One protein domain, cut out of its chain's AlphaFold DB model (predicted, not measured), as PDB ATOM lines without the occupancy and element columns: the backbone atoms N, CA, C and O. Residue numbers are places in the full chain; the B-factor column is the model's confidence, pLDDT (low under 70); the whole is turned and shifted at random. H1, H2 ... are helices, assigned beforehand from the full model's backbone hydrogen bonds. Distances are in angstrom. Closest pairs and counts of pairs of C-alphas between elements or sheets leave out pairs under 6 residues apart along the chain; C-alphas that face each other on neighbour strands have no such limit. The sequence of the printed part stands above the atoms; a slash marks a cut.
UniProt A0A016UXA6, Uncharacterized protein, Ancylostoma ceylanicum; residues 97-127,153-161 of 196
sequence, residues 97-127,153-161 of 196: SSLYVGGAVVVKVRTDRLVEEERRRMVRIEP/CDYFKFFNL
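What this domain is: This is residues 97 to 127 and 153 to 161 of the 196 residues of an uncharacterized protein of Ancylostoma ceylanicum (UniProt A0A016UXA6). One long helix, H1, makes the length of a rod, and a short helix, H2, sits beside its first end, near Ser 98. The rest of the long helix, from residue 103, and the tail to residue 127 stick out free. The printed part has 40 residues with two named helices, H1 then H2, and no named strand; the class is all helix. It is extended, with a radius of gyration of the C-alphas of 16.4 A and spans of 56 by 15 by 7 A.

Where its parts are: H1 holds residues 97 to 124 and is 40.8 A long, from C-alpha 97 at (-121.804, -22.605, 183.274) to C-alpha 124 at (-99.426, -19.111, 149.375). H2 holds residues 153 to 161 and ends with C-alpha 161 at (-126.022, -8.038, 188.001).

How they stand to each other: H1 and H2 are close but not clearly touching; their closest C-alphas, those of Ser 98 and Phe 156, are 7.7 A apart. They run opposite ways at a shallow tilt of 32 degrees, only just short of steep. In H1 and H2 every O i to N i+4 pair is within hydrogen-bond range.

The domain as a whole: The two C-alphas farthest apart, those of Pro 127 and Leu 161, are 55.8 A apart. Residues 128 to 152 are not printed, and C-alphas 127 and 153 are 44.4 A apart across this cut. Mean pLDDT of the printed part is 76.2; residues 122 to 127, 153 to 156 and 158 to 159 are under 70.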
ATOM      1  N   SER A  97    -121.183 -22.740 184.598       82.69
ATOM      2  CA  SER A  97    -121.804 -22.605 183.274       82.69
ATOM      3  C   SER A  97    -121.155 -21.482 182.462       82.69
ATOM      4  O   SER A  97    -120.834 -21.661 181.288       82.69
ATOM      5  N   SER A  98    -120.897 -20.340 183.106       81.75
ATOM      6  CA  SER A  98    -120.172 -19.212 182.519       81.75
ATOM      7  C   SER A  98    -118.759 -19.608 182.095       81.75
ATOM      8  O   SER A  98    -118.357 -19.311 180.969       81.75
ATOM      9  N   LEU A  99    -118.027 -20.311 182.964       84.00
ATOM     10  CA  LEU A  99    -116.679 -20.788 182.678       84.00
ATOM     11  C   LEU A  99    -116.676 -21.778 181.508       84.00
ATOM     12  O   LEU A  99    -115.852 -21.654 180.606       84.00
ATOM     13  N   TYR A 100    -117.607 -22.733 181.501       85.06
ATOM     14  CA  TYR A 100    -117.720 -23.759 180.467       85.06
ATOM     15  C   TYR A 100    -117.966 -23.134 179.097       85.06
ATOM     16  O   TYR A 100    -117.221 -23.376 178.145       85.06
ATOM     17  N   VAL A 101    -118.982 -22.277 178.999       83.06
ATOM     18  CA  VAL A 101    -119.345 -21.712 177.706       83.06
ATOM     19  C   VAL A 101    -118.366 -20.594 177.295       83.06
ATOM     20  O   VAL A 101    -118.018 -20.486 176.120       83.06
ATOM     21  N   GLY A 102    -117.790 -19.848 178.248       82.81
ATOM     22  CA  GLY A 102    -116.678 -18.925 177.991       82.81
ATOM     23  C   GLY A 102    -115.435 -19.648 177.457       82.81
ATOM     24  O   GLY A 102    -114.842 -19.215 176.470       82.81
ATOM     25  N   GLY A 103    -115.092 -20.798 178.042       83.00
ATOM     26  CA  GLY A 103    -114.022 -21.673 177.570       83.00
ATOM     27  C   GLY A 103    -114.273 -22.187 176.152       83.00
ATOM     28  O   GLY A 103    -113.379 -22.107 175.312       83.00
ATOM     29  N   ALA A 104    -115.499 -22.624 175.847       81.69
ATOM     30  CA  ALA A 104    -115.875 -23.067 174.504       81.69
ATOM     31  C   ALA A 104    -115.699 -21.958 173.452       81.69
ATOM     32  O   ALA A 104    -115.193 -22.219 172.361       81.69
ATOM     33  N   VAL A 105    -116.050 -20.712 173.786       81.88
ATOM     34  CA  VAL A 105    -115.833 -19.558 172.899       81.88
ATOM     35  C   VAL A 105    -114.341 -19.287 172.705       81.88
ATOM     36  O   VAL A 105    -113.910 -19.085 171.574       81.88
ATOM     37  N   VAL A 106    -113.531 -19.331 173.769       84.50
ATOM     38  CA  VAL A 106    -112.073 -19.136 173.665       84.50
ATOM     39  C   VAL A 106    -111.433 -20.209 172.788       84.50
ATOM     40  O   VAL A 106    -110.613 -19.882 171.928       84.50
ATOM     41  N   VAL A 107    -111.819 -21.474 172.971       88.31
ATOM     42  CA  VAL A 107    -111.344 -22.583 172.134       88.31
ATOM     43  C   VAL A 107    -111.780 -22.369 170.690       88.31
ATOM     44  O   VAL A 107    -110.931 -22.407 169.809       88.31
ATOM     45  N   LYS A 108    -113.053 -22.041 170.444       87.69
ATOM     46  CA  LYS A 108    -113.561 -21.779 169.094       87.69
ATOM     47  C   LYS A 108    -112.816 -20.639 168.401       87.69
ATOM     48  O   LYS A 108    -112.381 -20.809 167.272       87.69
ATOM     49  N   VAL A 109    -112.594 -19.514 169.080       83.81
ATOM     50  CA  VAL A 109    -111.834 -18.380 168.526       83.81
ATOM     51  C   VAL A 109    -110.390 -18.780 168.231       83.81
ATOM     52  O   VAL A 109    -109.847 -18.389 167.199       83.81
ATOM     53  N   ARG A 110    -109.749 -19.565 169.106       83.75
ATOM     54  CA  ARG A 110    -108.394 -20.070 168.847       83.75
ATOM     55  C   ARG A 110    -108.365 -20.996 167.637       83.75
ATOM     56  O   ARG A 110    -107.490 -20.819 166.797       83.75
ATOM     57  N   THR A 111    -109.314 -21.921 167.528       87.19
ATOM     58  CA  THR A 111    -109.425 -22.837 166.391       87.19
ATOM     59  C   THR A 111    -109.695 -22.083 165.093       87.19
ATOM     60  O   THR A 111    -108.989 -22.320 164.121       87.19
ATOM     61  N   ASP A 112    -110.617 -21.118 165.082       84.38
ATOM     62  CA  ASP A 112    -110.913 -20.301 163.897       84.38
ATOM     63  C   ASP A 112    -109.681 -19.506 163.440       84.38
ATOM     64  O   ASP A 112    -109.403 -19.426 162.244       84.38
ATOM     65  N   ARG A 113    -108.888 -18.959 164.377       84.50
ATOM     66  CA  ARG A 113    -107.626 -18.288 164.020       84.50
ATOM     67  C   ARG A 113    -106.601 -19.252 163.431       84.50
ATOM     68  O   ARG A 113    -105.912 -18.877 162.489       84.50
ATOM     69  N   LEU A 114    -106.506 -20.463 163.972       87.69
ATOM     70  CA  LEU A 114    -105.565 -21.485 163.511       87.69
ATOM     71  C   LEU A 114    -105.947 -21.994 162.112       87.69
ATOM     72  O   LEU A 114    -105.091 -22.112 161.241       87.69
ATOM     73  N   VAL A 115    -107.243 -22.206 161.875       87.50
ATOM     74  CA  VAL A 115    -107.797 -22.598 160.572       87.50
ATOM     75  C   VAL A 115    -107.585 -21.505 159.522       87.50
ATOM     76  O   VAL A 115    -107.175 -21.807 158.404       87.50
ATOM     77  N   GLU A 116    -107.813 -20.235 159.861       85.38
ATOM     78  CA  GLU A 116    -107.571 -19.112 158.944       85.38
ATOM     79  C   GLU A 116    -106.076 -18.950 158.613       85.38
ATOM     80  O   GLU A 116    -105.720 -18.625 157.478       85.38
ATOM     81  N   GLU A 117    -105.184 -19.199 159.575       82.94
ATOM     82  CA  GLU A 117    -103.740 -19.158 159.339       82.94
ATOM     83  C   GLU A 117    -103.269 -20.316 158.445       82.94
ATOM     84  O   GLU A 117    -102.529 -20.078 157.489       82.94
ATOM     85  N   GLU A 118    -103.751 -21.540 158.682       82.75
ATOM     86  CA  GLU A 118    -103.493 -22.694 157.809       82.75
ATOM     87  C   GLU A 118    -104.030 -22.467 156.391       82.75
ATOM     88  O   GLU A 118    -103.315 -22.672 155.409       82.75
ATOM     89  N   ARG A 119    -105.244 -21.920 156.255       80.06
ATOM     90  CA  ARG A 119    -105.825 -21.575 154.950       80.06
ATOM     91  C   ARG A 119    -104.954 -20.581 154.179       80.06
ATOM     92  O   ARG A 119    -104.758 -20.737 152.974       80.06
ATOM     93  N   ARG A 120    -104.386 -19.577 154.855       75.19
ATOM     94  CA  ARG A 120    -103.452 -18.621 154.232       75.19
ATOM     95  C   ARG A 120    -102.130 -19.257 153.823       75.19
ATOM     96  O   ARG A 120    -101.541 -18.819 152.836       75.19
ATOM     97  N   ARG A 121    -101.655 -20.267 154.554       76.38
ATOM     98  CA  ARG A 121    -100.442 -21.016 154.193       76.38
ATOM     99  C   ARG A 121    -100.671 -21.883 152.958       76.38
ATOM    100  O   ARG A 121     -99.820 -21.878 152.076       76.38
ATOM    101  N   MET A 122    -101.832 -22.526 152.847       66.25
ATOM    102  CA  MET A 122    -102.203 -23.313 151.665       66.25
ATOM    103  C   MET A 122    -102.349 -22.440 150.409       66.25
ATOM    104  O   MET A 122    -101.816 -22.790 149.362       66.25
ATOM    105  N   VAL A 123    -102.962 -21.255 150.520       63.34
ATOM    106  CA  VAL A 123    -103.112 -20.308 149.391       63.34
ATOM    107  C   VAL A 123    -101.770 -19.739 148.901       63.34
ATOM    108  O   VAL A 123    -101.643 -19.365 147.741       63.34
ATOM    109  N   ARG A 124    -100.738 -19.670 149.751       58.75
ATOM    110  CA  ARG A 124     -99.426 -19.111 149.375       58.75
ATOM    111  C   ARG A 124     -98.567 -20.058 148.531       58.75
ATOM    112  O   ARG A 124     -97.604 -19.602 147.922       58.75
ATOM    113  N   ILE A 125     -98.874 -21.353 148.534       59.47
ATOM    114  CA  ILE A 125     -98.086 -22.376 147.834       59.47
ATOM    115  C   ILE A 125     -98.654 -22.656 146.435       59.47
ATOM    116  O   ILE A 125     -97.996 -23.337 145.659       59.47
ATOM    117  N   GLU A 126     -99.816 -22.105 146.064       50.00
ATOM    118  CA  GLU A 126    -100.381 -22.318 144.729       50.00
ATOM    119  C   GLU A 126     -99.488 -21.654 143.657       50.00
ATOM    120  O   GLU A 126     -99.392 -20.422 143.605       50.00
ATOM    121  N   PRO A 127     -98.774 -22.441 142.823       55.03
ATOM    122  CA  PRO A 127     -97.979 -21.891 141.739       55.03
ATOM    123  C   PRO A 127     -98.933 -21.323 140.687       55.03
ATOM    124  O   PRO A 127     -99.992 -21.897 140.446       55.03
ATOM    125  N   CYS A 153    -123.764 -11.746 175.554       63.69
ATOM    126  CA  CYS A 153    -123.523 -10.483 176.243       63.69
ATOM    127  C   CYS A 153    -124.583 -10.226 177.325       63.69
ATOM    128  O   CYS A 153    -124.263  -9.749 178.416       63.69
ATOM    129  N   ASP A 154    -125.829 -10.616 177.059       66.75
ATOM    130  CA  ASP A 154    -126.937 -10.429 177.994       66.75
ATOM    131  C   ASP A 154    -126.879 -11.404 179.176       66.75
ATOM    132  O   ASP A 154    -127.073 -10.981 180.318       66.75
ATOM    133  N   TYR A 155    -126.489 -12.665 178.958       61.69
ATOM    134  CA  TYR A 155    -126.236 -13.604 180.061       61.69
ATOM    135  C   TYR A 155    -125.089 -13.140 180.965       61.69
ATOM    136  O   TYR A 155    -125.184 -13.243 182.189       61.69
ATOM    137  N   PHE A 156    -124.019 -12.587 180.386       65.06
ATOM    138  CA  PHE A 156    -122.882 -12.091 181.161       65.06
ATOM    139  C   PHE A 156    -123.241 -10.846 181.987       65.06
ATOM    140  O   PHE A 156    -122.820 -10.719 183.140       65.06
ATOM    141  N   LYS A 157    -124.064  -9.943 181.436       70.25
ATOM    142  CA  LYS A 157    -124.617  -8.798 182.178       70.25
ATOM    143  C   LYS A 157    -125.524  -9.252 183.314       70.25
ATOM    144  O   LYS A 157    -125.393  -8.744 184.425       70.25
ATOM    145  N   PHE A 158    -126.399 -10.223 183.061       69.00
ATOM    146  CA  PHE A 158    -127.318 -10.742 184.071       69.00
ATOM    147  C   PHE A 158    -126.570 -11.452 185.207       69.00
ATOM    148  O   PHE A 158    -126.863 -11.218 186.376       69.00
ATOM    149  N   PHE A 159    -125.539 -12.240 184.884       67.38
ATOM    150  CA  PHE A 159    -124.660 -12.862 185.876       67.38
ATOM    151  C   PHE A 159    -123.968 -11.818 186.758       67.38
ATOM    152  O   PHE A 159    -124.052 -11.901 187.983       67.38
ATOM    153  N   ASN A 160    -123.353 -10.793 186.157       70.56
ATOM    154  CA  ASN A 160    -122.724  -9.704 186.911       70.56
ATOM    155  C   ASN A 160    -123.733  -8.924 187.762       70.56
ATOM    156  O   ASN A 160    -123.414  -8.554 188.890       70.56
ATOM    157  N   LEU A 161    -124.954  -8.709 187.263       74.12
ATOM    158  CA  LEU A 161    -126.022  -8.038 188.001       74.12
ATOM    159  C   LEU A 161    -126.486  -8.868 189.207       74.12
ATOM    160  O   LEU A 161    -126.600  -8.330 190.306       74.12
TER     161      LEU A 161